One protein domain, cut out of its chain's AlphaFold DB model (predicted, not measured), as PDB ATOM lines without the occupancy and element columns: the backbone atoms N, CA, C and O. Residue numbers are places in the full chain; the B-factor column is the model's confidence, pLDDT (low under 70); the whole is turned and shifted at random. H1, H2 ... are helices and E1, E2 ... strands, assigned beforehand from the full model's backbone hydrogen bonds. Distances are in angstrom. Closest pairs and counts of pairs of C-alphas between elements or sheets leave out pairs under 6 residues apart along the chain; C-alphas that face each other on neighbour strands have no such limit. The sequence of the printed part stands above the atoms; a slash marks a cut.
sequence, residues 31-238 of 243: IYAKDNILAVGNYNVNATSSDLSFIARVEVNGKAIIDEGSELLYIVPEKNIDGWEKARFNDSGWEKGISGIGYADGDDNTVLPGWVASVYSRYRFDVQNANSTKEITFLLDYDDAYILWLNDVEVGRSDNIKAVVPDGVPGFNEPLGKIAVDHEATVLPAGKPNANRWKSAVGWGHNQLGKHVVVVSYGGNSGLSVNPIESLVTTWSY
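This is residues 31 to 238 of the 243 residues of an uncharacterized protein of bacterium (UniProt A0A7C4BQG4). Two twisted antiparallel sheets lie face to face as a sandwich, six strands E6, E5, E8, E2, E10, E11 in one layer and E3, E4, E7, E9, E12 in the other; a small parallel pair, E1 and E13, sits at one end, and from there residues 226 to 238, most of them in H2, stick out as a tail. Long loops run round the outside of the sandwich, the longest of them residues 165 to 209, and the short helix H1 packs near E10. The printed part has 208 residues with 13 named strands and two named helices, in the order E1 to E11, H1, E12, E13, H2; the class is mostly strand, though under half of the residues, 94, are in named elements. The whole is compact, with a radius of gyration of the C-alphas of 16.9 A and spans of 50 by 38 by 30 A.

E1, residues 31 to 34, begins at C-alpha 31 at (30.784, 76.341, 27.636). E2 is residues 36 to 43, 22.8 A long, and E3 residues 52 to 60, 26.8 A. E4 is residues 63 to 66, E5 residues 71 to 75, E6 residues 95 to 98 and E7 residues 101 to 103. E8, residues 118 to 125, is 23.0 A long; E9, residues 135 to 143, 25.5 A, ends at C-alpha 143 at (47.464, 82.920, 7.339). E10 is residues 145 to 150, 17.0 A long, E11 residues 153 to 157 and H1 residues 159 to 164. E12, residues 210 to 215, is 16.6 A long and E13, residues 217 to 222, 13.2 A. H2, residues 228 to 238, 15.5 A, ends at C-alpha 238 at (10.526, 62.838, 13.288).

The larger sheet runs E6, E5, E8, E2, E10, E11, is antiparallel and strongly twisted, and has E6 and E11 as edge strands. E8 and E2 stand at 164 degrees, with N 40 and O 121 at 2.8 A; E2 and E10 pair by N 41 and O 147, 3.0 A. E5 and E8 pair by N 73 and O 122, 2.9 A. E5 and E6 are a hairpin, with N 74 and O 95 at 2.8 A, and E10 and E11 are another, with N 148 and O 156 at 2.8 A. The sandwich, two sheets face to face, has their facing parts 9.8 A centre to centre and strands at 25 degrees. In the branched sheet, E4 and E7 lie on one side of E3 and E9 on the other side; N 55 and O 141 of E3 and E9 are 2.8 A apart, N 54 and O 101 of E3 and E7 2.8 A. E3 and E4 are a hairpin, with N 60 and O 63 at 2.9 A. E12 is antiparallel to E9, with N 138 and O 212 at 2.8 A, and runs on into E13 at 88 degrees. E1 and E13 are parallel, with N 219 and O 31 at 2.8 A. H1 is on the larger sheet at a height of 6.4 A, only just over none of its strands, with 2 of its 6 C-alphas falling on E10; the closest C-alphas, of Ala 145 and Ile 161, are 6.0 A apart. In H2 every O i to N i+4 pair is within hydrogen-bond range; in H1 it is 1 of 2.

The printed part has no cut. The C-alphas of Pro 189 and Trp 236, the two farthest apart, are 53.7 A from each other. The links E5 to E6, E7 to E8 and H1 to E12 are long. Residues 226 to 238 stand free. The mean pLDDT of the printed part is 87.8; under 70 are residue 47, residues 177 to 180, 201 to 207 and 226 to 238.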
ATOM      1  N   ILE A  31      29.583  77.052  27.205       96.69
ATOM      2  CA  ILE A  31      30.784  76.341  27.636       96.69
ATOM      3  C   ILE A  31      30.432  75.244  28.638       96.69
ATOM      4  O   ILE A  31      29.605  75.435  29.534       96.69
ATOM      5  N   TYR A  32      31.063  74.088  28.492       97.06
ATOM      6  CA  TYR A  32      30.788  72.883  29.263       97.06
ATOM      7  C   TYR A  32      32.003  72.483  30.094       97.06
ATOM      8  O   TYR A  32      33.134  72.853  29.781       97.06
ATOM      9  N   ALA A  33      31.791  71.706  31.156       96.69
ATOM     10  CA  ALA A  33      32.912  71.194  31.947       96.69
ATOM     11  C   ALA A  33      33.807  70.246  31.126       96.69
ATOM     12  O   ALA A  33      35.026  70.251  31.305       96.69
ATOM     13  N   LYS A  34      33.204  69.472  30.216       96.81
ATOM     14  CA  LYS A  34      33.886  68.525  29.334       96.81
ATOM     15  C   LYS A  34      33.404  68.583  27.893       96.81
ATOM     16  O   LYS A  34      32.294  69.045  27.622       96.81
ATOM     17  N   ASP A  35      34.220  68.017  27.009       96.38
ATOM     18  CA  ASP A  35      33.872  67.732  25.615       96.38
ATOM     19  C   ASP A  35      33.472  68.985  24.820       96.38
ATOM     20  O   ASP A  35      32.545  68.952  24.006       96.38
ATOM     21  N   ASN A  36      34.141  70.109  25.080       98.00
ATOM     22  CA  ASN A  36      33.975  71.295  24.249       98.00
ATOM     23  C   ASN A  36      34.718  71.101  22.937       98.00
ATOM     24  O   ASN A  36      35.791  70.490  22.902       98.00
ATOM     25  N   ILE A  37      34.160  71.679  21.882       98.12
ATOM     26  CA  ILE A  37      34.750  71.699  20.554       98.12
ATOM     27  C   ILE A  37      35.076  73.138  20.184       98.12
ATOM     28  O   ILE A  37      34.211  74.008  20.249       98.12
ATOM     29  N   LEU A  38      36.311  73.375  19.758       98.56
ATOM     30  CA  LEU A  38      36.647  74.520  18.921       98.56
ATOM     31  C   LEU A  38      36.848  73.984  17.506       98.56
ATOM     32  O   LEU A  38      37.797  73.239  17.270       98.56
ATOM     33  N   ALA A  39      35.949  74.333  16.595       98.56
ATOM     34  CA  ALA A  39      36.100  74.045  15.179       98.56
ATOM     35  C   ALA A  39      36.627  75.296  14.469       98.56
ATOM     36  O   ALA A  39      36.175  76.409  14.742       98.56
ATOM     37  N   VAL A  40      37.595  75.108  13.582       98.38
ATOM     38  CA  VAL A  40      38.263  76.183  12.854       98.38
ATOM     39  C   VAL A  40      38.307  75.839  11.383       98.38
ATOM     40  O   VAL A  40      38.693  74.733  11.011       98.38
ATOM     41  N   GLY A  41      37.940  76.807  10.555       97.44
ATOM     42  CA  GLY A  41      38.220  76.768   9.132       97.44
ATOM     43  C   GLY A  41      39.289  77.799   8.867       97.44
ATOM     44  O   GLY A  41      39.075  78.957   9.217       97.44
ATOM     45  N   ASN A  42      40.415  77.380   8.303       96.00
ATOM     46  CA  ASN A  42      41.493  78.261   7.886       96.00
ATOM     47  C   ASN A  42      41.618  78.194   6.364       96.00
ATOM     48  O   ASN A  42      41.542  77.113   5.780       96.00
ATOM     49  N   TYR A  43      41.688  79.362   5.737       93.81
ATOM     50  CA  TYR A  43      41.486  79.546   4.309       93.81
ATOM     51  C   TYR A  43      42.583  80.428   3.750       93.81
ATOM     52  O   TYR A  43      42.878  81.470   4.331       93.81
ATOM     53  N   ASN A  44      43.079  80.044   2.583       91.12
ATOM     54  CA  ASN A  44      43.891  80.905   1.748       91.12
ATOM     55  C   ASN A  44      43.004  81.844   0.941       91.12
ATOM     56  O   ASN A  44      41.955  81.461   0.409       91.12
ATOM     57  N   VAL A  45      43.449  83.085   0.791       81.50
ATOM     58  CA  VAL A  45      42.762  84.072  -0.042       81.50
ATOM     59  C   VAL A  45      42.915  83.740  -1.525       81.50
ATOM     60  O   VAL A  45      42.029  84.044  -2.338       81.50
ATOM     61  N   ASN A  46      44.008  83.071  -1.891       77.88
ATOM     62  CA  ASN A  46      44.315  82.688  -3.260       77.88
ATOM     63  C   ASN A  46      44.643  81.190  -3.380       77.88
ATOM     64  O   ASN A  46      45.376  80.623  -2.581       77.88
ATOM     65  N   ALA A  47      44.167  80.564  -4.460       66.94
ATOM     66  CA  ALA A  47      44.444  79.164  -4.791       66.94
ATOM     67  C   ALA A  47      45.933  78.866  -5.063       66.94
ATOM     68  O   ALA A  47      46.314  77.705  -5.187       66.94
ATOM     69  N   THR A  48      46.767  79.900  -5.202       72.75
ATOM     70  CA  THR A  48      48.220  79.784  -5.387       72.75
ATOM     71  C   THR A  48      49.011  80.362  -4.215       72.75
ATOM     72  O   THR A  48      50.120  80.841  -4.450       72.75
ATOM     73  N   SER A  49      48.435  80.413  -3.009       82.44
ATOM     74  CA  SER A  49      49.167  80.905  -1.835       82.44
ATOM     75  C   SER A  49      50.459  80.110  -1.618       82.44
ATOM     76  O   SER A  49      50.490  78.892  -1.843       82.44
ATOM     77  N   SER A  50      51.526  80.802  -1.224       86.12
ATOM     78  CA  SER A  50      52.841  80.214  -0.945       86.12
ATOM     79  C   SER A  50      52.856  79.366   0.319       86.12
ATOM     80  O   SER A  50      53.662  78.441   0.403       86.12
ATOM     81  N   ASP A  51      51.926  79.647   1.217       87.81
ATOM     82  CA  ASP A  51      51.876  79.282   2.626       87.81
ATOM     83  C   ASP A  51      50.413  79.256   3.092       87.81
ATOM     84  O   ASP A  51      49.470  79.568   2.356       87.81
ATOM     85  N   LEU A  52      50.242  78.716   4.290       92.00
ATOM     86  CA  LEU A  52      49.041  78.752   5.111       92.00
ATOM     87  C   LEU A  52      49.503  78.324   6.486       92.00
ATOM     88  O   LEU A  52      50.218  77.329   6.585       92.00
ATOM     89  N   SER A  53      49.033  79.003   7.520       93.56
ATOM     90  CA  SER A  53      49.417  78.711   8.893       93.56
ATOM     91  C   SER A  53      48.253  78.990   9.823       93.56
ATOM     92  O   SER A  53      47.524  79.967   9.671       93.56
ATOM     93  N   PHE A  54      48.063  78.141  10.829       95.56
ATOM     94  CA  PHE A  54      47.102  78.406  11.890       95.56
ATOM     95  C   PHE A  54      47.549  77.865  13.242       95.56
ATOM     96  O   PHE A  54      47.773  76.666  13.450       95.56
ATOM     97  N   ILE A  55      47.583  78.775  14.212       95.12
ATOM     98  CA  ILE A  55      47.853  78.500  15.615       95.12
ATOM     99  C   ILE A  55      46.806  79.212  16.459       95.12
ATOM    100  O   ILE A  55      46.692  80.438  16.464       95.12
ATOM    101  N   ALA A  56      46.078  78.429  17.251       95.56
ATOM    102  CA  ALA A  56      45.167  78.948  18.258       95.56
ATOM    103  C   ALA A  56      45.754  78.821  19.661       95.56
ATOM    104  O   ALA A  56      46.263  77.768  20.054       95.56
ATOM    105  N   ARG A  57      45.545  79.869  20.455       96.12
ATOM    106  CA  ARG A  57      45.593  79.827  21.910       96.12
ATOM    107  C   ARG A  57      44.234  80.191  22.483       96.12
ATOM    108  O   ARG A  57      43.658  81.226  22.160       96.12
ATOM    109  N   VAL A  58      43.734  79.331  23.363       97.62
ATOM    110  CA  VAL A  58      42.463  79.521  24.066       97.62
ATOM    111  C   VAL A  58      42.755  79.673  25.542       97.62
ATOM    112  O   VAL A  58      43.296  78.763  26.174       97.62
ATOM    113  N   GLU A  59      42.380  80.817  26.098       97.00
ATOM    114  CA  GLU A  59      42.540  81.124  27.509       97.00
ATOM    115  C   GLU A  59      41.198  81.139  28.225       97.00
ATOM    116  O   GLU A  59      40.253  81.829  27.832       97.00
ATOM    117  N   VAL A  60      41.145  80.410  29.337       95.62
ATOM    118  CA  VAL A  60      40.008  80.396  30.251       95.62
ATOM    119  C   VAL A  60      40.505  80.756  31.641       95.62
ATOM    120  O   VAL A  60      41.456  80.157  32.143       95.62
ATOM    121  N   ASN A  61      39.873  81.752  32.268       89.19
ATOM    122  CA  ASN A  61      40.254  82.256  33.593       89.19
ATOM    123  C   ASN A  61      41.754  82.625  33.688       89.19
ATOM    124  O   ASN A  61      42.411  82.343  34.689       89.19
ATOM    125  N   GLY A  62      42.308  83.217  32.622       86.19
ATOM    126  CA  GLY A  62      43.715  83.633  32.542       86.19
ATOM    127  C   GLY A  62      44.725  82.496  32.347       86.19
ATOM    128  O   GLY A  62      45.925  82.719  32.488       86.19
ATOM    129  N   LYS A  63      44.267  81.275  32.039       92.62
ATOM    130  CA  LYS A  63      45.124  80.118  31.762       92.62
ATOM    131  C   LYS A  63      44.889  79.600  30.346       92.62
ATOM    132  O   LYS A  63      43.751  79.312  29.985       92.62
ATOM    133  N   ALA A  64      45.970  79.403  29.592       94.69
ATOM    134  CA  ALA A  64      45.922  78.702  28.313       94.69
ATOM    135  C   ALA A  64      45.541  77.226  28.519       94.69
ATOM    136  O   ALA A  64      46.172  76.515  29.307       94.69
ATOM    137  N   ILE A  65      44.489  76.793  27.832       96.19
ATOM    138  CA  ILE A  65      44.013  75.402  27.797       96.19
ATOM    139  C   ILE A  65      44.208  74.756  26.423       96.19
ATOM    140  O   ILE A  65      44.318  73.539  26.339       96.19
ATOM    141  N   ILE A  66      44.289  75.580  25.378       97.12
ATOM    142  CA  ILE A  66      44.790  75.240  24.047       97.12
ATOM    143  C   ILE A  66      45.883  76.259  23.741       97.12
ATOM    144  O   ILE A  66      45.752  77.432  24.095       97.12
ATOM    145  N   ASP A  67      46.952  75.801  23.113       95.62
ATOM    146  CA  ASP A  67      48.062  76.600  22.591       95.62
ATOM    147  C   ASP A  67      48.764  75.793  21.475       95.62
ATOM    148  O   ASP A  67      48.393  74.643  21.194       95.62
ATOM    149  N   GLU A  68      49.792  76.363  20.856       93.25
ATOM    150  CA  GLU A  68      50.729  75.642  19.986       93.25
ATOM    151  C   GLU A  68      51.220  74.356  20.676       93.25
ATOM    152  O   GLU A  68      51.488  74.334  21.882       93.25
ATOM    153  N   GLY A  69      51.269  73.245  19.941       92.12
ATOM    154  CA  GLY A  69      51.601  71.946  20.528       92.12
ATOM    155  C   GLY A  69      50.415  71.159  21.115       92.12
ATOM    156  O   GLY A  69      50.603  70.012  21.516       92.12
ATOM    157  N   SER A  70      49.200  71.721  21.171       95.94
ATOM    158  CA  SER A  70      47.999  70.971  21.598       95.94
ATOM    159  C   SER A  70      47.549  69.970  20.537       95.94
ATOM    160  O   SER A  70      47.704  70.226  19.349       95.94
ATOM    161  N   GLU A  71      46.933  68.862  20.944       97.19
ATOM    162  CA  GLU A  71      46.340  67.908  20.002       97.19
ATOM    163  C   GLU A  71      45.123  68.503  19.275       97.19
ATOM    164  O   GLU A  71      44.317  69.230  19.865       97.19
ATOM    165  N   LEU A  72      44.967  68.146  18.002       97.94
ATOM    166  CA  LEU A  72      43.800  68.464  17.184       97.94
ATOM    167  C   LEU A  72      43.467  67.312  16.233       97.94
ATOM    168  O   LEU A  72      44.281  66.415  15.995       97.94
ATOM    169  N   LEU A  73      42.267  67.356  15.664       98.69
ATOM    170  CA  LEU A  73      41.935  66.627  14.443       98.69
ATOM    171  C   LEU A  73      41.886  67.603  13.274       98.69
ATOM    172  O   LEU A  73      41.429  68.730  13.461       98.69
ATOM    173  N   TYR A  74      42.305  67.190  12.082       98.69
ATOM    174  CA  TYR A  74      42.216  68.022  10.884       98.69
ATOM    175  C   TYR A  74      41.849  67.236   9.628       98.69
ATOM    176  O   TYR A  74      41.989  66.014   9.558       98.69
ATOM    177  N   ILE A  75      41.393  67.963   8.615       98.25
ATOM    178  CA  ILE A  75      41.230  67.458   7.259       98.25
ATOM    179  C   ILE A  75      41.546  68.569   6.258       98.25
ATOM    180  O   ILE A  75      41.143  69.717   6.446       98.25
ATOM    181  N   VAL A  76      42.240  68.212   5.179       97.00
ATOM    182  CA  VAL A  76      42.263  69.012   3.952       97.00
ATOM    183  C   VAL A  76      41.073  68.548   3.108       97.00
ATOM    184  O   VAL A  76      41.084  67.415   2.620       97.00
ATOM    185  N   PRO A  77      39.995  69.337   3.000       95.62
ATOM    186  CA  PRO A  77      38.788  68.903   2.311       95.62
ATOM    187  C   PRO A  77      39.012  68.759   0.797       95.62
ATOM    188  O   PRO A  77      39.577  69.632   0.149       95.62
ATOM    189  N   GLU A  78      38.486  67.681   0.210       94.81
ATOM    190  CA  GLU A  78      38.394  67.494  -1.255       94.81
ATOM    191  C   GLU A  78      36.996  67.841  -1.808       94.81
ATOM    192  O   GLU A  78      36.735  67.768  -3.010       94.81
ATOM    193  N   LYS A  79      36.063  68.165  -0.908       95.00
ATOM    194  CA  LYS A  79      34.674  68.554  -1.177       95.00
ATOM    195  C   LYS A  79      34.113  69.306   0.028       95.00
ATOM    196  O   LYS A  79      34.651  69.193   1.127       95.00
ATOM    197  N   ASN A  80      32.979  69.980  -0.151       95.38
ATOM    198  CA  ASN A  80      32.228  70.548   0.971       95.38
ATOM    199  C   ASN A  80      31.818  69.450   1.971       95.38
ATOM    200  O   ASN A  80      31.398  68.356   1.575       95.38
ATOM    201  N   ILE A  81      31.945  69.752   3.265       97.00
ATOM    202  CA  ILE A  81      31.631  68.840   4.370       97.00
ATOM    203  C   ILE A  81      30.530  69.474   5.220       97.00
ATOM    204  O   ILE A  81      30.808  70.303   6.069       97.00
ATOM    205  N   ASP A  82      29.272  69.103   5.024       95.31
ATOM    206  CA  ASP A  82      28.183  69.772   5.742       95.31
ATOM    207  C   ASP A  82      28.255  69.550   7.264       95.31
ATOM    208  O   ASP A  82      28.363  68.419   7.749       95.31
ATOM    209  N   GLY A  83      28.152  70.642   8.026       95.94
ATOM    210  CA  GLY A  83      28.083  70.618   9.487       95.94
ATOM    211  C   GLY A  83      29.398  70.275  10.186       95.94
ATOM    212  O   GLY A  83      29.362  69.949  11.375       95.94
ATOM    213  N   TRP A  84      30.538  70.327   9.486       97.56
ATOM    214  CA  TRP A  84      31.865  70.073  10.059       97.56
ATOM    215  C   TRP A  84      32.173  70.970  11.266       97.56
ATOM    216  O   TRP A  84      32.930  70.581  12.157       97.56
ATOM    217  N   GLU A  85      31.553  72.149  11.319       96.56
ATOM    218  CA  GLU A  85      31.705  73.141  12.375       96.56
ATOM    219  C   GLU A  85      30.881  72.827  13.634       96.56
ATOM    220  O   GLU A  85      31.108  73.422  14.682       96.56
ATOM    221  N   LYS A  86      29.933  71.879  13.568       95.44
ATOM    222  CA  LYS A  86      29.048  71.532  14.692       95.44
ATOM    223  C   LYS A  86      29.758  70.713  15.762       95.44
ATOM    224  O   LYS A  86      30.581  69.841  15.462       95.44
ATOM    225  N   ALA A  87      29.357  70.879  17.021       94.56
ATOM    226  CA  ALA A  87      29.970  70.183  18.153       94.56
ATOM    227  C   ALA A  87      29.897  68.656  17.992       94.56
ATOM    228  O   ALA A  87      30.857  67.938  18.254       94.56
ATOM    229  N   ARG A  88      28.768  68.155  17.482       94.25
ATOM    230  CA  ARG A  88      28.477  66.715  17.358       94.25
ATOM    231  C   ARG A  88      28.845  66.107  16.005       94.25
ATOM    232  O   ARG A  88      28.426  64.987  15.717       94.25
ATOM    233  N   PHE A  89      29.576  66.835  15.166       96.06
ATOM    234  CA  PHE A  89      30.054  66.298  13.900       96.06
ATOM    235  C   PHE A  89      30.919  65.047  14.122       96.06
ATOM    236  O   PHE A  89      31.724  64.990  15.054       96.06
ATOM    237  N   ASN A  90      30.746  64.034  13.267       96.56
ATOM    238  CA  ASN A  90      31.554  62.819  13.316       96.56
ATOM    239  C   ASN A  90      32.863  63.022  12.543       96.56
ATOM    240  O   ASN A  90      32.928  62.802  11.337       96.56
ATOM    241  N   ASP A  91      33.909  63.387  13.273       97.44
ATOM    242  CA  ASP A  91      35.274  63.612  12.789       97.44
ATOM    243  C   ASP A  91      36.168  62.357  12.883       97.44
ATOM    244  O   ASP A  91      37.381  62.450  12.748       97.44
ATOM    245  N   SER A  92      35.606  61.157  13.083       95.88
ATOM    246  CA  SER A  92      36.406  59.921  13.222       95.88
ATOM    247  C   SER A  92      37.255  59.560  11.996       95.88
ATOM    248  O   SER A  92      38.183  58.764  12.119       95.88
ATOM    249  N   GLY A  93      36.940  60.129  10.828       96.81
ATOM    250  CA  GLY A  93      37.731  59.989   9.603       96.81
ATOM    251  C   GLY A  93      38.795  61.071   9.402       96.81
ATOM    252  O   GLY A  93      39.433  61.070   8.356       96.81
ATOM    253  N   TRP A  94      38.945  62.012  10.337       98.50
ATOM    254  CA  TRP A  94      39.927  63.094  10.248       98.50
ATOM    255  C   TRP A  94      41.292  62.636  10.761       98.50
ATOM    256  O   TRP A  94      41.403  61.733  11.597       98.50
ATOM    257  N   GLU A  95      42.340  63.272  10.257       98.69
ATOM    258  CA  GLU A  95      43.712  63.000  10.656       98.69
ATOM    259  C   GLU A  95      44.002  63.602  12.033       98.69
ATOM    260  O   GLU A  95      43.384  64.581  12.450       98.69
ATOM    261  N   LYS A  96      44.940  63.000  12.768       98.44
ATOM    262  CA  LYS A  96      45.420  63.543  14.044       98.44
ATOM    263  C   LYS A  96      46.592  64.472  13.783       98.44
ATOM    264  O   LYS A  96      47.518  64.085  13.078       98.44
ATOM    265  N   GLY A  97      46.579  65.634  14.419       97.56
ATOM    266  CA  GLY A  97      47.645  66.618  14.323       97.56
ATOM    267  C   GLY A  97      47.946  67.286  15.657       97.56
ATOM    268  O   GLY A  97      47.326  67.019  16.689       97.56
ATOM    269  N   ILE A  98      48.918  68.179  15.596       97.44
ATOM    270  CA  ILE A  98      49.375  69.060  16.660       97.44
ATOM    271  C   ILE A  98      49.227  70.518  16.186       97.44
ATOM    272  O   ILE A  98      49.615  70.851  15.071       97.44
ATOM    273  N   SER A  99      48.664  71.379  17.035       95.31
ATOM    274  CA  SER A  99      48.427  72.811  16.787       95.31
ATOM    275  C   SER A  99      49.692  73.544  16.343       95.31
ATOM    276  O   SER A  99      50.760  73.295  16.908       95.31
ATOM    277  N   GLY A 100      49.557  74.472  15.396       94.62
ATOM    278  CA  GLY A 100      50.632  74.834  14.467       94.62
ATOM    279  C   GLY A 100      50.501  73.971  13.238       94.62
ATOM    280  O   GLY A 100      51.240  73.006  13.101       94.62
ATOM    281  N   ILE A 101      49.459  74.233  12.455       96.50
ATOM    282  CA  ILE A 101      49.146  73.494  11.239       96.50
ATOM    283  C   ILE A 101      49.277  74.420  10.042       96.50
ATOM    284  O   ILE A 101      48.679  75.493  10.043       96.50
ATOM    285  N   GLY A 102      49.998  73.970   9.023       94.88
ATOM    286  CA  GLY A 102      50.334  74.832   7.903       94.88
ATOM    287  C   GLY A 102      51.307  74.210   6.913       94.88
ATOM    288  O   GLY A 102      51.515  72.990   6.923       94.88
ATOM    289  N   TYR A 103      51.849  75.013   6.003       93.50
ATOM    290  CA  TYR A 103      52.859  74.580   5.040       93.50
ATOM    291  C   TYR A 103      53.847  75.688   4.646       93.50
ATOM    292  O   TYR A 103      53.611  76.863   4.867       93.50
ATOM    293  N   ALA A 104      54.932  75.268   3.981       87.69
ATOM    294  CA  ALA A 104      56.022  76.066   3.393       87.69
ATOM    295  C   ALA A 104      57.039  76.718   4.345       87.69
ATOM    296  O   ALA A 104      58.231  76.652   4.029       87.69
ATOM    297  N   ASP A 105      56.647  77.232   5.509       82.12
ATOM    298  CA  ASP A 105      57.567  78.024   6.352       82.12
ATOM    299  C   ASP A 105      58.469  77.200   7.278       82.12
ATOM    300  O   ASP A 105      59.482  77.678   7.803       82.12
ATOM    301  N   GLY A 106      58.161  75.911   7.429       84.00
ATOM    302  CA  GLY A 106      58.954  74.985   8.239       84.00
ATOM    303  C   GLY A 106      58.836  75.234   9.743       84.00
ATOM    304  O   GLY A 106      59.700  74.788  10.504       84.00
ATOM    305  N   ASP A 107      57.787  75.934  10.168       84.69
ATOM    306  CA  ASP A 107      57.543  76.311  11.554       84.69
ATOM    307  C   ASP A 107      56.201  75.794  12.116       84.69
ATOM    308  O   ASP A 107      55.878  76.023  13.283       84.69
ATOM    309  N   ASP A 108      55.511  74.952  11.345       90.88
ATOM    310  CA  ASP A 108      54.345  74.184  11.774       90.88
ATOM    311  C   ASP A 108      54.702  72.859  12.456       90.88
ATOM    312  O   ASP A 108      55.591  72.108  12.042       90.88
ATOM    313  N   ASN A 109      53.924  72.502  13.479       94.69
ATOM    314  CA  ASN A 109      53.950  71.171  14.085       94.69
ATOM    315  C   ASN A 109      53.274  70.107  13.199       94.69
ATOM    316  O   ASN A 109      53.718  68.959  13.162       94.69
ATOM    317  N   THR A 110      52.190  70.471  12.512       96.81
ATOM    318  CA  THR A 110      51.484  69.638  11.533       96.81
ATOM    319  C   THR A 110      51.700  70.222  10.152       96.81
ATOM    320  O   THR A 110      51.081  71.214   9.783       96.81
ATOM    321  N   VAL A 111      52.563  69.576   9.376       96.38
ATOM    322  CA  VAL A 111      52.906  70.035   8.031       96.38
ATOM    323  C   VAL A 111      51.937  69.438   7.011       96.38
ATOM    324  O   VAL A 111      51.830  68.218   6.875       96.38
ATOM    325  N   LEU A 112      51.247  70.308   6.281       94.62
ATOM    326  CA  LEU A 112      50.349  69.981   5.181       94.62
ATOM    327  C   LEU A 112      51.136  69.756   3.876       94.62
ATOM    328  O   LEU A 112      52.248  70.263   3.718       94.62
ATOM    329  N   PRO A 113      50.564  69.041   2.886       86.94
ATOM    330  CA  PRO A 113      51.223  68.795   1.596       86.94
ATOM    331  C   PRO A 113      51.427  70.059   0.731       86.94
ATOM    332  O   PRO A 113      52.081  69.979  -0.309       86.94
ATOM    333  N   GLY A 114      50.896  71.209   1.163       85.94
ATOM    334  CA  GLY A 114      50.965  72.499   0.477       85.94
ATOM    335  C   GLY A 114      49.880  72.711  -0.574       85.94
ATOM    336  O   GLY A 114      49.170  71.775  -0.943       85.94
ATOM    337  N   TRP A 115      49.767  73.950  -1.070       84.38
ATOM    338  CA  TRP A 115      48.839  74.340  -2.147       84.38
ATOM    339  C   TRP A 115      47.370  74.016  -1.845       84.38
ATOM    340  O   TRP A 115      46.581  73.710  -2.744       84.38
ATOM    341  N   VAL A 116      47.004  74.041  -0.566       89.44
ATOM    342  CA  VAL A 116      45.634  73.789  -0.124       89.44
ATOM    343  C   VAL A 116      44.871  75.109  -0.074       89.44
ATOM    344  O   VAL A 116      45.412  76.135   0.322       89.44
ATOM    345  N   ALA A 117      43.606  75.097  -0.488       90.88
ATOM    346  CA  ALA A 117      42.755  76.285  -0.397       90.88
ATOM    347  C   ALA A 117      42.217  76.496   1.023       90.88
ATOM    348  O   ALA A 117      41.984  77.624   1.448       90.88
ATOM    349  N   SER A 118      42.001  75.403   1.754       93.69
ATOM    350  CA  SER A 118      41.576  75.446   3.141       93.69
ATOM    351  C   SER A 118      41.997  74.196   3.901       93.69
ATOM    352  O   SER A 118      42.277  73.146   3.317       93.69
ATOM    353  N   VAL A 119      42.005  74.321   5.222       96.38
ATOM    354  CA  VAL A 119      42.108  73.217   6.170       96.38
ATOM    355  C   VAL A 119      41.072  73.421   7.265       96.38
ATOM    356  O   VAL A 119      40.863  74.534   7.757       96.38
ATOM    357  N   TYR A 120      40.398  72.341   7.649       98.25
ATOM    358  CA  TYR A 120      39.467  72.353   8.772       98.25
ATOM    359  C   TYR A 120      40.096  71.616   9.940       98.25
ATOM    360  O   TYR A 120      40.586  70.501   9.773       98.25
ATOM    361  N   SER A 121      40.072  72.222  11.122       98.69
ATOM    362  CA  SER A 121      40.611  71.630  12.343       98.69
ATOM    363  C   SER A 121      39.615  71.682  13.497       98.69
ATOM    364  O   SER A 121      38.725  72.531  13.563       98.69
ATOM    365  N   ARG A 122      39.720  70.706  14.398       98.62
ATOM    366  CA  ARG A 122      38.845  70.523  15.556       98.62
ATOM    367  C   ARG A 122      39.677  70.215  16.789       98.62
ATOM    368  O   ARG A 122      40.359  69.193  16.856       98.62
ATOM    369  N   TYR A 123      39.562  71.076  17.788       98.44
ATOM    370  CA  TYR A 123      40.173  70.903  19.098       98.44
ATOM    371  C   TYR A 123      39.120  70.415  20.082       98.44
ATOM    372  O   TYR A 123      38.035  70.994  20.176       98.44
ATOM    373  N   ARG A 124      39.453  69.371  20.841       97.81
ATOM    374  CA  ARG A 124      38.625  68.877  21.946       97.81
ATOM    375  C   ARG A 124      39.248  69.307  23.259       97.81
ATOM    376  O   ARG A 124      40.435  69.070  23.469       97.81
ATOM    377  N   PHE A 125      38.468  69.923  24.138       97.81
ATOM    378  CA  PHE A 125      39.004  70.420  25.401       97.81
ATOM    379  C   PHE A 125      37.987  70.437  26.541       97.81
ATOM    380  O   PHE A 125      36.777  70.606  26.361       97.81
ATOM    381  N   ASP A 126      38.523  70.325  27.751       97.31
ATOM    382  CA  ASP A 126      37.774  70.401  28.997       97.31
ATOM    383  C   ASP A 126      38.016  71.753  29.672       97.31
ATOM    384  O   ASP A 126      39.100  72.336  29.584       97.31
ATOM    385  N   VAL A 127      37.008  72.245  30.394       96.94
ATOM    386  CA  VAL A 127      37.091  73.504  31.137       96.94
ATOM    387  C   VAL A 127      36.836  73.247  32.614       96.94
ATOM    388  O   VAL A 127      35.712  73.015  33.064       96.94
ATOM    389  N   GLN A 128      37.903  73.342  33.405       93.75
ATOM    390  CA  GLN A 128      37.789  73.298  34.859       93.75
ATOM    391  C   GLN A 128      36.964  74.488  35.361       93.75
ATOM    392  O   GLN A 128      37.186  75.625  34.951       93.75
ATOM    393  N   ASN A 129      36.028  74.222  36.278       93.38
ATOM    394  CA  ASN A 129      35.129  75.227  36.856       93.38
ATOM    395  C   ASN A 129      34.317  76.017  35.806       93.38
ATOM    396  O   ASN A 129      34.045  77.204  35.996       93.38
ATOM    397  N   ALA A 130      33.892  75.359  34.717       95.50
ATOM    398  CA  ALA A 130      33.099  75.967  33.641       95.50
ATOM    399  C   ALA A 130      31.827  76.695  34.121       95.50
ATOM    400  O   ALA A 130      31.394  77.658  33.498       95.50
ATOM    401  N   ASN A 131      31.243  76.286  35.251       95.12
ATOM    402  CA  ASN A 131      30.099  76.962  35.877       95.12
ATOM    403  C   ASN A 131      30.401  78.400  36.343       95.12
ATOM    404  O   ASN A 131      29.487  79.218  36.475       95.12
ATOM    405  N   SER A 132      31.674  78.703  36.598       95.06
ATOM    406  CA  SER A 132      32.159  80.015  37.029       95.06
ATOM    407  C   SER A 132      32.794  80.833  35.901       95.06
ATOM    408  O   SER A 132      32.920  82.047  36.041       95.06
ATOM    409  N   THR A 133      33.126  80.202  34.770       95.62
ATOM    410  CA  THR A 133      33.675  80.868  33.583       95.62
ATOM    411  C   THR A 133      32.631  81.784  32.943       95.62
ATOM    412  O   THR A 133      31.510  81.358  32.666       95.62
ATOM    413  N   LYS A 134      33.003  83.049  32.716       95.12
ATOM    414  CA  LYS A 134      32.154  84.066  32.066       95.12
ATOM    415  C   LYS A 134      32.676  84.524  30.717       95.12
ATOM    416  O   LYS A 134      31.891  84.975  29.896       95.12
ATOM    417  N   GLU A 135      33.975  84.383  30.492       95.69
ATOM    418  CA  GLU A 135      34.632  84.813  29.268       95.69
ATOM    419  C   GLU A 135      35.699  83.801  28.857       95.69
ATOM    420  O   GLU A 135      36.328  83.155  29.704       95.69
ATOM    421  N   ILE A 136      35.904  83.691  27.548       97.25
ATOM    422  CA  ILE A 136      36.999  82.947  26.926       97.25
ATOM    423  C   ILE A 136      37.722  83.899  25.986       97.25
ATOM    424  O   ILE A 136      37.083  84.636  25.236       97.25
ATOM    425  N   THR A 137      39.050  83.891  26.035       97.19
ATOM    426  CA  THR A 137      39.870  84.657  25.095       97.19
ATOM    427  C   THR A 137      40.497  83.716  24.081       97.19
ATOM    428  O   THR A 137      41.170  82.759  24.453       97.19
ATOM    429  N   PHE A 138      40.295  84.012  22.805       97.06
ATOM    430  CA  PHE A 138      40.972  83.376  21.684       97.06
ATOM    431  C   PHE A 138      42.058  84.324  21.190       97.06
ATOM    432  O   PHE A 138      41.773  85.495  20.938       97.06
ATOM    433  N   LEU A 139      43.280  83.821  21.067       95.12
ATOM    434  CA  LEU A 139      44.401  84.473  20.399       95.12
ATOM    435  C   LEU A 139      44.804  83.599  19.218       95.12
ATOM    436  O   LEU A 139      44.907  82.382  19.370       95.12
ATOM    437  N   LEU A 140      44.989  84.206  18.054       95.06
ATOM    438  CA  LEU A 140      45.152  83.486  16.799       95.06
ATOM    439  C   LEU A 140      46.322  84.067  16.025       95.06
ATOM    440  O   LEU A 140      46.361  85.271  15.791       95.06
ATOM    441  N   ASP A 141      47.237  83.205  15.623       93.81
ATOM    442  CA  ASP A 141      48.255  83.495  14.622       93.81
ATOM    443  C   ASP A 141      47.871  82.692  13.382       93.81
ATOM    444  O   ASP A 141      47.588  81.497  13.505       93.81
ATOM    445  N   TYR A 142      47.687  83.351  12.246       93.69
ATOM    446  CA  TYR A 142      46.981  82.756  11.118       93.69
ATOM    447  C   TYR A 142      47.478  83.304   9.791       93.69
ATOM    448  O   TYR A 142      48.071  84.368   9.779       93.69
ATOM    449  N   ASP A 143      47.212  82.559   8.727       91.75
ATOM    450  CA  ASP A 143      47.464  82.920   7.339       91.75
ATOM    451  C   ASP A 143      46.546  82.068   6.439       91.75
ATOM    452  O   ASP A 143      46.479  80.849   6.605       91.75
ATOM    453  N   ASP A 144      45.729  82.622   5.549       89.50
ATOM    454  CA  ASP A 144      45.394  84.046   5.443       89.50
ATOM    455  C   ASP A 144      44.216  84.415   6.345       89.50
ATOM    456  O   ASP A 144      44.040  85.547   6.790       89.50
ATOM    457  N   ALA A 145      43.283  83.485   6.524       92.88
ATOM    458  CA  ALA A 145      41.982  83.789   7.094       92.88
ATOM    459  C   ALA A 145      41.447  82.650   7.946       92.88
ATOM    460  O   ALA A 145      41.774  81.484   7.726       92.88
ATOM    461  N   TYR A 146      40.565  82.970   8.893       95.50
ATOM    462  CA  TYR A 146      39.904  81.963   9.715       95.50
ATOM    463  C   TYR A 146      38.443  82.289  10.013       95.50
ATOM    464  O   TYR A 146      38.020  83.447  10.042       95.50
ATOM    465  N   ILE A 147      37.695  81.247  10.363       97.44
ATOM    466  CA  ILE A 147      36.436  81.345  11.102       97.44
ATOM    467  C   ILE A 147      36.482  80.346  12.268       97.44
ATOM    468  O   ILE A 147      36.957  79.220  12.106       97.44
ATOM    469  N   LEU A 148      36.010  80.769  13.441       97.94
ATOM    470  CA  LEU A 148      35.962  79.999  14.680       97.94
ATOM    471  C   LEU A 148      34.525  79.679  15.085       97.94
ATOM    472  O   LEU A 148      33.693  80.580  15.230       97.94
ATOM    473  N   TRP A 149      34.290  78.421  15.438       98.19
ATOM    474  CA  TRP A 149      33.078  77.971  16.110       98.19
ATOM    475  C   TRP A 149      33.418  77.371  17.465       98.19
ATOM    476  O   TRP A 149      34.197  76.424  17.566       98.19
ATOM    477  N   LEU A 150      32.796  77.909  18.511       97.94
ATOM    478  CA  LEU A 150      32.791  77.296  19.829       97.94
ATOM    479  C   LEU A 150      31.509  76.477  19.963       97.94
ATOM    480  O   LEU A 150      30.403  77.019  20.059       97.94
ATOM    481  N   ASN A 151      31.683  75.162  20.006       95.44
ATOM    482  CA  ASN A 151      30.619  74.172  19.989       95.44
ATOM    483  C   ASN A 151      29.748  74.301  18.729       95.44
ATOM    484  O   ASN A 151      30.107  73.755  17.696       95.44
ATOM    485  N   ASP A 152      28.623  75.009  18.797       92.94
ATOM    486  CA  ASP A 152      27.685  75.162  17.674       92.94
ATOM    487  C   ASP A 152      27.529  76.622  17.220       92.94
ATOM    488  O   ASP A 152      26.764  76.907  16.294       92.94
ATOM    489  N   VAL A 153      28.234  77.548  17.878       95.56
ATOM    490  CA  VAL A 153      28.090  78.990  17.680       95.56
ATOM    491  C   VAL A 153      29.371  79.548  17.087       95.56
ATOM    492  O   VAL A 153      30.459  79.303  17.604       95.56
ATOM    493  N   GLU A 154      29.241  80.314  16.012       96.75
ATOM    494  CA  GLU A 154      30.356  81.086  15.483       96.75
ATOM    495  C   GLU A 154      30.726  82.196  16.468       96.75
ATOM    496  O   GLU A 154      29.864  82.964  16.897       96.75
ATOM    497  N   VAL A 155      32.001  82.273  16.837       96.94
ATOM    498  CA  VAL A 155      32.480  83.202  17.872       96.94
ATOM    499  C   VAL A 155      33.519  84.198  17.375       96.94
ATOM    500  O   VAL A 155      33.872  85.121  18.105       96.94
ATOM    501  N   GLY A 156      33.994  84.042  16.141       95.69
ATOM    502  CA  GLY A 156      34.926  84.977  15.532       95.69
ATOM    503  C   GLY A 156      35.279  84.589  14.105       95.69
ATOM    504  O   GLY A 156      35.321  83.412  13.770       95.69
ATOM    505  N   ARG A 157      35.572  85.584  13.275       95.50
ATOM    506  CA  ARG A 157      36.177  85.414  11.951       95.50
ATOM    507  C   ARG A 157      37.167  86.541  11.701       95.50
ATOM    508  O   ARG A 157      37.002  87.614  12.288       95.50
ATOM    509  N   SER A 158      38.178  86.298  10.874       92.69
ATOM    510  CA  SER A 158      39.081  87.357  10.430       92.69
ATOM    511  C   SER A 158      38.343  88.346   9.525       92.69
ATOM    512  O   SER A 158      37.320  88.043   8.901       92.69
ATOM    513  N   ASP A 159      38.833  89.576   9.467       88.50
ATOM    514  CA  ASP A 159      38.133  90.629   8.739       88.50
ATOM    515  C   ASP A 159      38.228  90.479   7.220       88.50
ATOM    516  O   ASP A 159      37.306  90.869   6.501       88.50
ATOM    517  N   ASN A 160      39.300  89.855   6.728       84.88
ATOM    518  CA  ASN A 160      39.477  89.559   5.311       84.88
ATOM    519  C   ASN A 160      38.437  88.548   4.794       84.88
ATOM    520  O   ASN A 160      37.812  88.816   3.769       84.88
ATOM    521  N   ILE A 161      38.144  87.460   5.519       89.69
ATOM    522  CA  ILE A 161      37.060  86.542   5.127       89.69
ATOM    523  C   ILE A 161      35.685  87.173   5.319       89.69
ATOM    524  O   ILE A 161      34.812  86.982   4.479       89.69
ATOM    525  N   LYS A 162      35.491  87.997   6.356       90.31
ATOM    526  CA  LYS A 162      34.230  88.719   6.587       90.31
ATOM    527  C   LYS A 162      33.875  89.676   5.446       90.31
ATOM    528  O   LYS A 162      32.694  89.889   5.180       90.31
ATOM    529  N   ALA A 163      34.875  90.260   4.788       85.31
ATOM    530  CA  ALA A 163      34.672  91.146   3.644       85.31
ATOM    531  C   ALA A 163      34.155  90.412   2.393       85.31
ATOM    532  O   ALA A 163      33.547  91.044   1.529       85.31
ATOM    533  N   VAL A 164      34.389  89.100   2.300       84.69
ATOM    534  CA  VAL A 164      34.025  88.266   1.144       84.69
ATOM    535  C   VAL A 164      32.777  87.440   1.439       84.69
ATOM    536  O   VAL A 164      31.809  87.470   0.683       84.69
ATOM    537  N   VAL A 165      32.782  86.753   2.576       88.19
ATOM    538  CA  VAL A 165      31.689  85.941   3.100       88.19
ATOM    539  C   VAL A 165      31.327  86.538   4.460       88.19
ATOM    540  O   VAL A 165      32.006  86.255   5.447       88.19
ATOM    541  N   PRO A 166      30.323  87.430   4.552       88.31
ATOM    542  CA  PRO A 166      29.958  88.067   5.818       88.31
ATOM    543  C   PRO A 166      29.256  87.100   6.779       88.31
ATOM    544  O   PRO A 166      29.359  87.269   7.994       88.31
ATOM    545  N   ASP A 167      28.579  86.087   6.241       87.50
ATOM    546  CA  ASP A 167      27.865  85.040   6.960       87.50
ATOM    547  C   ASP A 167      28.020  83.674   6.271       87.50
ATOM    548  O   ASP A 167      28.206  83.569   5.062       87.50
ATOM    549  N   GLY A 168      27.976  82.602   7.064       88.50
ATOM    550  CA  GLY A 168      28.141  81.236   6.562       88.50
ATOM    551  C   GLY A 168      29.599  80.805   6.388       88.50
ATOM    552  O   GLY A 168      30.516  81.412   6.952       88.50
ATOM    553  N   VAL A 169      29.773  79.711   5.644       90.75
ATOM    554  CA  VAL A 169      31.043  79.015   5.403       90.75
ATOM    555  C   VAL A 169      31.321  79.046   3.894       90.75
ATOM    556  O   VAL A 169      30.434  78.637   3.140       90.75
ATOM    557  N   PRO A 170      32.493  79.530   3.438       90.56
ATOM    558  CA  PRO A 170      32.856  79.491   2.020       90.56
ATOM    559  C   PRO A 170      32.994  78.049   1.516       90.56
ATOM    560  O   PRO A 170      33.152  77.105   2.297       90.56
ATOM    561  N   GLY A 171      32.983  77.876   0.195       89.94
ATOM    562  CA  GLY A 171      33.342  76.598  -0.412       89.94
ATOM    563  C   GLY A 171      34.764  76.175  -0.030       89.94
ATOM    564  O   GLY A 171      35.662  77.002   0.104       89.94
ATOM    565  N   PHE A 172      34.992  74.869   0.108       90.75
ATOM    566  CA  PHE A 172      36.287  74.324   0.541       90.75
ATOM    567  C   PHE A 172      37.485  74.742  -0.339       90.75
ATOM    568  O   PHE A 172      38.624  74.782   0.122       90.75
ATOM    569  N   ASN A 173      37.222  75.028  -1.613       88.25
ATOM    570  CA  ASN A 173      38.191  75.433  -2.626       88.25
ATOM    571  C   ASN A 173      37.947  76.850  -3.154       88.25
ATOM    572  O   ASN A 173      38.447  77.191  -4.226       88.25
ATOM    573  N   GLU A 174      37.120  77.639  -2.471       80.75
ATOM    574  CA  GLU A 174      36.738  78.963  -2.935       80.75
ATOM    575  C   GLU A 174      37.877  79.957  -2.672       80.75
ATOM    576  O   GLU A 174      38.179  80.235  -1.511       80.75
ATOM    577  N   PRO A 175      38.528  80.511  -3.716       70.69
ATOM    578  CA  PRO A 175      39.488  81.581  -3.507       70.69
ATOM    579  C   PRO A 175      38.726  82.827  -3.048       70.69
ATOM    580  O   PRO A 175      37.849  83.315  -3.766       70.69
ATOM    581  N   LEU A 176      39.078  83.371  -1.881       73.94
ATOM    582  CA  LEU A 176      38.428  84.571  -1.331       73.94
ATOM    583  C   LEU A 176      38.646  85.810  -2.232       73.94
ATOM    584  O   LEU A 176      37.855  86.755  -2.219       73.94
ATOM    585  N   GLY A 177      39.670  85.780  -3.091       66.75
ATOM    586  CA  GLY A 177      39.880  86.742  -4.171       66.75
ATOM    587  C   GLY A 177      40.449  88.087  -3.705       66.75
ATOM    588  O   GLY A 177      40.623  88.342  -2.522       66.75
ATOM    589  N   LYS A 178      40.727  88.993  -4.657       61.84
ATOM    590  CA  LYS A 178      41.466  90.262  -4.433       61.84
ATOM    591  C   LYS A 178      40.848  91.243  -3.422       61.84
ATOM    592  O   LYS A 178      41.457  92.272  -3.146       61.84
ATOM    593  N   ILE A 179      39.617  91.001  -2.970       63.84
ATOM    594  CA  ILE A 179      38.950  91.841  -1.964       63.84
ATOM    595  C   ILE A 179      39.459  91.500  -0.561       63.84
ATOM    596  O   ILE A 179      39.508  92.384   0.294       63.84
ATOM    597  N   ALA A 180      39.852  90.248  -0.328       68.75
ATOM    598  CA  ALA A 180      40.464  89.861   0.925       68.75
ATOM    599  C   ALA A 180      41.913  90.367   0.972       68.75
ATOM    600  O   ALA A 180      42.665  90.274   0.000       68.75
ATOM    601  N   VAL A 181      42.255  90.982   2.101       75.19
ATOM    602  CA  VAL A 181      43.610  91.443   2.397       75.19
ATOM    603  C   VAL A 181      44.415  90.238   2.870       75.19
ATOM    604  O   VAL A 181      43.920  89.466   3.695       75.19
ATOM    605  N   ASP A 182      45.619  90.126   2.327       79.19
ATOM    606  CA  ASP A 182      46.681  89.206   2.736       79.19
ATOM    607  C   ASP A 182      46.924  89.305   4.244       79.19
ATOM    608  O   ASP A 182      46.940  90.416   4.803       79.19
ATOM    609  N   HIS A 183      47.104  88.176   4.916       87.44
ATOM    610  CA  HIS A 183      47.511  88.184   6.315       87.44
ATOM    611  C   HIS A 183      48.513  87.071   6.572       87.44
ATOM    612  O   HIS A 183      48.256  85.924   6.267       87.44
ATOM    613  N   GLU A 184      49.629  87.459   7.177       87.94
ATOM    614  CA  GLU A 184      50.783  86.595   7.389       87.94
ATOM    615  C   GLU A 184      50.882  86.196   8.859       87.94
ATOM    616  O   GLU A 184      50.831  87.061   9.760       87.94
ATOM    617  N   ALA A 185      51.101  84.902   9.082       89.19
ATOM    618  CA  ALA A 185      51.406  84.354  10.393       89.19
ATOM    619  C   ALA A 185      52.837  84.710  10.817       89.19
ATOM    620  O   ALA A 185      53.713  85.034  10.015       89.19
ATOM    621  N   THR A 186      53.115  84.656  12.120       88.62
ATOM    622  CA  THR A 186      54.488  84.877  12.582       88.62
ATOM    623  C   THR A 186      55.368  83.656  12.313       88.62
ATOM    624  O   THR A 186      55.028  82.545  12.707       88.62
ATOM    625  N   VAL A 187      56.556  83.878  11.743       86.62
ATOM    626  CA  VAL A 187      57.536  82.807  11.506       86.62
ATOM    627  C   VAL A 187      58.392  82.592  12.756       86.62
ATOM    628  O   VAL A 187      59.350  83.330  13.025       86.62
ATOM    629  N   LEU A 188      58.037  81.596  13.566       86.69
ATOM    630  CA  LEU A 188      58.711  81.270  14.827       86.69
ATOM    631  C   LEU A 188      58.800  79.754  15.005       86.69
ATOM    632  O   LEU A 188      57.814  79.083  14.755       86.69
ATOM    633  N   PRO A 189      59.912  79.198  15.529       84.81
ATOM    634  CA  PRO A 189      60.122  77.752  15.544       84.81
ATOM    635  C   PRO A 189      58.947  76.948  16.112       84.81
ATOM    636  O   PRO A 189      58.497  77.242  17.225       84.81
ATOM    637  N   ALA A 190      58.568  75.894  15.384       84.44
ATOM    638  CA  ALA A 190      57.586  74.898  15.797       84.44
ATOM    639  C   ALA A 190      57.908  74.286  17.171       84.44
ATOM    640  O   ALA A 190      59.068  74.201  17.603       84.44
ATOM    641  N   GLY A 191      56.885  73.742  17.829       77.00
ATOM    642  CA  GLY A 191      57.036  72.887  19.005       77.00
ATOM    643  C   GLY A 191      56.147  73.282  20.179       77.00
ATOM    644  O   GLY A 191      54.934  73.414  20.046       77.00
ATOM    645  N   LYS A 192      56.756  73.368  21.371       77.69
ATOM    646  CA  LYS A 192      56.090  73.775  22.628       77.69
ATOM    647  C   LYS A 192      55.467  75.164  22.465       77.69
ATOM    648  O   LYS A 192      56.031  75.929  21.692       77.69
ATOM    649  N   PRO A 193      54.470  75.550  23.290       84.75
ATOM    650  CA  PRO A 193      53.932  76.904  23.265       84.75
ATOM    651  C   PRO A 193      55.030  77.971  23.226       84.75
ATOM    652  O   PRO A 193      55.747  78.179  24.216       84.75
ATOM    653  N   ASN A 194      55.174  78.647  22.087       86.69
ATOM    654  CA  ASN A 194      56.137  79.719  21.939       86.69
ATOM    655  C   ASN A 194      55.548  81.002  22.522       86.69
ATOM    656  O   ASN A 194      54.838  81.761  21.870       86.69
ATOM    657  N   ALA A 195      55.877  81.287  23.783       85.81
ATOM    658  CA  ALA A 195      55.365  82.468  24.475       85.81
ATOM    659  C   ALA A 195      55.728  83.804  23.793       85.81
ATOM    660  O   ALA A 195      55.134  84.826  24.131       85.81
ATOM    661  N   ASN A 196      56.708  83.832  22.880       85.62
ATOM    662  CA  ASN A 196      57.022  85.038  22.116       85.62
ATOM    663  C   ASN A 196      56.026  85.289  20.979       85.62
ATOM    664  O   ASN A 196      55.807  86.455  20.665       85.62
ATOM    665  N   ARG A 197      55.376  84.246  20.445       88.12
ATOM    666  CA  ARG A 197      54.322  84.357  19.423       88.12
ATOM    667  C   ARG A 197      53.218  85.304  19.884       88.12
ATOM    668  O   ARG A 197      52.886  86.275  19.220       88.12
ATOM    669  N   TRP A 198      52.782  85.123  21.127       87.50
ATOM    670  CA  TRP A 198      51.718  85.910  21.758       87.50
ATOM    671  C   TRP A 198      52.136  87.319  22.218       87.50
ATOM    672  O   TRP A 198      51.332  88.028  22.822       87.50
ATOM    673  N   LYS A 199      53.391  87.727  21.973       82.50
ATOM    674  CA  LYS A 199      53.874  89.103  22.202       82.50
ATOM    675  C   LYS A 199      53.833  89.957  20.937       82.50
ATOM    676  O   LYS A 199      54.006  91.172  21.046       82.50
ATOM    677  N   SER A 200      53.642  89.341  19.771       71.62
ATOM    678  CA  SER A 200      53.405  90.051  18.517       71.62
ATOM    679  C   SER A 200      52.156  90.927  18.635       71.62
ATOM    680  O   SER A 200      51.287  90.690  19.479       71.62
ATOM    681  N   ALA A 201      52.101  92.004  17.850       60.84
ATOM    682  CA  ALA A 201      51.020  92.977  17.967       60.84
ATOM    683  C   ALA A 201      49.652  92.307  17.733       60.84
ATOM    684  O   ALA A 201      49.501  91.472  16.854       60.84
ATOM    685  N   VAL A 202      48.649  92.680  18.527       56.53
ATOM    686  CA  VAL A 202      47.241  92.301  18.323       56.53
ATOM    687  C   VAL A 202      46.564  93.480  17.623       56.53
ATOM    688  O   VAL A 202      46.587  94.583  18.177       56.53
ATOM    689  N   GLY A 203      45.966  93.292  16.443       49.38
ATOM    690  CA  GLY A 203      45.329  94.395  15.708       49.38
ATOM    691  C   GLY A 203      45.179  94.181  14.194       49.38
ATOM    692  O   GLY A 203      45.224  93.060  13.701       49.38
ATOM    693  N   TRP A 204      45.067  95.296  13.460       37.81
ATOM    694  CA  TRP A 204      45.050  95.353  11.996       37.81
ATOM    695  C   TRP A 204      46.429  95.652  11.369       37.81
ATOM    696  O   TRP A 204      46.982  96.741  11.561       37.81
ATOM    697  N   GLY A 205      46.963  94.705  10.585       48.12
ATOM    698  CA  GLY A 205      48.198  94.804   9.784       48.12
ATOM    699  C   GLY A 205      48.919  93.451   9.658       48.12
ATOM    700  O   GLY A 205      48.604  92.531  10.403       48.12
ATOM    701  N   HIS A 206      49.879  93.318   8.737       53.66
ATOM    702  CA  HIS A 206      50.702  92.102   8.589       53.66
ATOM    703  C   HIS A 206      51.398  91.770   9.931       53.66
ATOM    704  O   HIS A 206      51.794  92.702  10.643       53.66
ATOM    705  N   ASN A 207      51.566  90.484  10.278       59.84
ATOM    706  CA  ASN A 207      52.097  90.005  11.571       59.84
ATOM    707  C   ASN A 207      51.244  90.371  12.801       59.84
ATOM    708  O   ASN A 207      51.795  90.696  13.864       59.84
ATOM    709  N   GLN A 208      49.914  90.390  12.671       77.00
ATOM    710  CA  GLN A 208      49.034  90.744  13.788       77.00
ATOM    711  C   GLN A 208      48.121  89.615  14.223       77.00
ATOM    712  O   GLN A 208      47.418  89.009  13.426       77.00
ATOM    713  N   LEU A 209      48.091  89.373  15.527       89.06
ATOM    714  CA  LEU A 209      47.297  88.305  16.102       89.06
ATOM    715  C   LEU A 209      45.809  88.660  16.059       89.06
ATOM    716  O   LEU A 209      45.400  89.753  16.469       89.06
ATOM    717  N   GLY A 210      44.988  87.699  15.650       91.50
ATOM    718  CA  GLY A 210      43.553  87.736  15.880       91.50
ATOM    719  C   GLY A 210      43.255  87.626  17.375       91.50
ATOM    720  O   GLY A 210      43.900  86.859  18.093       91.50
ATOM    721  N   LYS A 211      42.268  88.384  17.861       94.00
ATOM    722  CA  LYS A 211      41.804  88.286  19.249       94.00
ATOM    723  C   LYS A 211      40.289  88.385  19.345       94.00
ATOM    724  O   LYS A 211      39.717  89.400  18.962       94.00
ATOM    725  N   HIS A 212      39.674  87.389  19.977       95.12
ATOM    726  CA  HIS A 212      38.252  87.404  20.330       95.12
ATOM    727  C   HIS A 212      38.093  87.205  21.832       95.12
ATOM    728  O   HIS A 212      38.640  86.258  22.392       95.12
ATOM    729  N   VAL A 213      37.347  88.091  22.492       96.12
ATOM    730  CA  VAL A 213      36.905  87.904  23.881       96.12
ATOM    731  C   VAL A 213      35.417  87.609  23.834       96.12
ATOM    732  O   VAL A 213      34.625  88.448  23.408       96.12
ATOM    733  N   VAL A 214      35.056  86.394  24.222       95.94
ATOM    734  CA  VAL A 214      33.718  85.846  24.023       95.94
ATOM    735  C   VAL A 214      33.077  85.642  25.382       95.94
ATOM    736  O   VAL A 214      33.574  84.854  26.188       95.94
ATOM    737  N   VAL A 215      31.968  86.338  25.625       96.25
ATOM    738  CA  VAL A 215      31.116  86.086  26.791       96.25
ATOM    739  C   VAL A 215      30.436  84.734  26.606       96.25
ATOM    740  O   VAL A 215      29.859  84.459  25.556       96.25
ATOM    741  N   VAL A 216      30.525  83.880  27.620       96.00
ATOM    742  CA  VAL A 216      29.985  82.519  27.593       96.00
ATOM    743  C   VAL A 216      29.058  82.268  28.768       96.00
ATOM    744  O   VAL A 216      29.197  82.836  29.855       96.00
ATOM    745  N   SER A 217      28.131  81.338  28.566       95.62
ATOM    746  CA  SER A 217      27.255  80.841  29.624       95.62
ATOM    747  C   SER A 217      27.468  79.346  29.853       95.62
ATOM    748  O   SER A 217      27.778  78.591  28.932       95.62
ATOM    749  N   TYR A 218      27.313  78.901  31.101       95.19
ATOM    750  CA  TYR A 218      27.496  77.492  31.442       95.19
ATOM    751  C   TYR A 218      26.418  76.627  30.777       95.19
ATOM    752  O   TYR A 218      25.224  76.818  31.014       95.19
ATOM    753  N   GLY A 219      26.849  75.679  29.948       92.94
ATOM    754  CA  GLY A 219      25.993  74.752  29.210       92.94
ATOM    755  C   GLY A 219      25.727  73.431  29.931       92.94
ATOM    756  O   GLY A 219      24.852  72.680  29.512       92.94
ATOM    757  N   GLY A 220      26.453  73.131  31.013       93.69
ATOM    758  CA  GLY A 220      26.344  71.867  31.742       93.69
ATOM    759  C   GLY A 220      27.637  71.054  31.733       93.69
ATOM    760  O   GLY A 220      28.728  71.564  31.477       93.69
ATOM    761  N   ASN A 221      27.522  69.765  32.048       93.75
ATOM    762  CA  ASN A 221      28.699  68.938  32.309       93.75
ATOM    763  C   ASN A 221      29.443  68.497  31.037       93.75
ATOM    764  O   ASN A 221      30.660  68.364  31.081       93.75
ATOM    765  N   SER A 222      28.746  68.266  29.922       94.62
ATOM    766  CA  SER A 222      29.364  67.810  28.669       94.62
ATOM    767  C   SER A 222      28.677  68.425  27.454       94.62
ATOM    768  O   SER A 222      27.448  68.352  27.353       94.62
ATOM    769  N   GLY A 223      29.469  68.965  26.522       89.81
ATOM    770  CA  GLY A 223      28.986  69.511  25.245       89.81
ATOM    771  C   GLY A 223      28.403  68.454  24.304       89.81
ATOM    772  O   GLY A 223      27.595  68.760  23.428       89.81
ATOM    773  N   LEU A 224      28.735  67.180  24.535       86.88
ATOM    774  CA  LEU A 224      28.264  66.051  23.734       86.88
ATOM    775  C   LEU A 224      27.112  65.277  24.394       86.88
ATOM    776  O   LEU A 224      26.519  64.396  23.766       86.88
ATOM    777  N   SER A 225      26.721  65.609  25.627       76.06
ATOM    778  CA  SER A 225      25.577  64.964  26.286       76.06
ATOM    779  C   SER A 225      24.248  65.397  25.659       76.06
ATOM    780  O   SER A 225      24.022  66.583  25.449       76.06
ATOM    781  N   VAL A 226      23.363  64.460  25.298       59.50
ATOM    782  CA  VAL A 226      21.980  64.807  24.922       59.50
ATOM    783  C   VAL A 226      21.150  64.971  26.190       59.50
ATOM    784  O   VAL A 226      21.150  64.081  27.042       59.50
ATOM    785  N   ASN A 227      20.401  66.068  26.318       55.88
ATOM    786  CA  ASN A 227      19.327  66.101  27.304       55.88
ATOM    787  C   ASN A 227      18.278  65.052  26.889       55.88
ATOM    788  O   ASN A 227      17.819  65.095  25.743       55.88
ATOM    789  N   PRO A 228      17.851  64.129  27.775       52.72
ATOM    790  CA  PRO A 228      16.857  63.108  27.429       52.72
ATOM    791  C   PRO A 228      15.560  63.701  26.864       52.72
ATOM    792  O   PRO A 228      14.903  63.096  26.027       52.72
ATOM    793  N   ILE A 229      15.200  64.910  27.299       53.47
ATOM    794  CA  ILE A 229      13.999  65.617  26.848       53.47
ATOM    795  C   ILE A 229      14.152  66.106  25.401       53.47
ATOM    796  O   ILE A 229      13.227  65.945  24.611       53.47
ATOM    797  N   GLU A 230      15.312  66.644  25.017       49.59
ATOM    798  CA  GLU A 230      15.552  67.123  23.648       49.59
ATOM    799  C   GLU A 230      15.636  65.957  22.661       49.59
ATOM    800  O   GLU A 230      15.020  66.018  21.599       49.59
ATOM    801  N   SER A 231      16.289  64.850  23.038       52.72
ATOM    802  CA  SER A 231      16.341  63.660  22.176       52.72
ATOM    803  C   SER A 231      14.950  63.057  21.953       52.72
ATOM    804  O   SER A 231      14.628  62.650  20.833       52.72
ATOM    805  N   LEU A 232      14.086  63.064  22.977       52.88
ATOM    806  CA  LEU A 232      12.692  62.646  22.852       52.88
ATOM    807  C   LEU A 232      11.907  63.596  21.944       52.88
ATOM    808  O   LEU A 232      11.205  63.123  21.056       52.88
ATOM    809  N   VAL A 233      12.038  64.915  22.104       54.16
ATOM    810  CA  VAL A 233      11.323  65.900  21.270       54.16
ATOM    811  C   VAL A 233      11.718  65.780  19.794       54.16
ATOM    812  O   VAL A 233      10.834  65.771  18.929       54.16
ATOM    813  N   THR A 234      13.007  65.612  19.482       51.31
ATOM    814  CA  THR A 234      13.477  65.395  18.104       51.31
ATOM    815  C   THR A 234      12.959  64.069  17.539       51.31
ATOM    816  O   THR A 234      12.458  64.032  16.415       51.31
ATOM    817  N   THR A 235      12.985  62.997  18.337       53.38
ATOM    818  CA  THR A 235      12.488  61.671  17.925       53.38
ATOM    819  C   THR A 235      10.976  61.687  17.672       53.38
ATOM    820  O   THR A 235      10.511  61.187  16.650       53.38
ATOM    821  N   TRP A 236      10.191  62.322  18.545       52.28
ATOM    822  CA  TRP A 236       8.739  62.447  18.384       52.28
ATOM    823  C   TRP A 236       8.345  63.320  17.192       52.28
ATOM    824  O   TRP A 236       7.373  63.009  16.502       52.28
ATOM    825  N   SER A 237       9.097  64.388  16.928       58.69
ATOM    826  CA  SER A 237       8.862  65.257  15.769       58.69
ATOM    827  C   SER A 237       9.153  64.528  14.454       58.69
ATOM    828  O   SER A 237       8.388  64.657  13.501       58.69
ATOM    829  N   TYR A 238      10.197  63.694  14.429       55.31
ATOM    830  CA  TYR A 238      10.526  62.838  13.288       55.31
ATOM    831  C   TYR A 238       9.486  61.731  13.048       55.31
ATOM    832  O   TYR A 238       9.152  61.428  11.909       55.31
TER     833      TYR A 238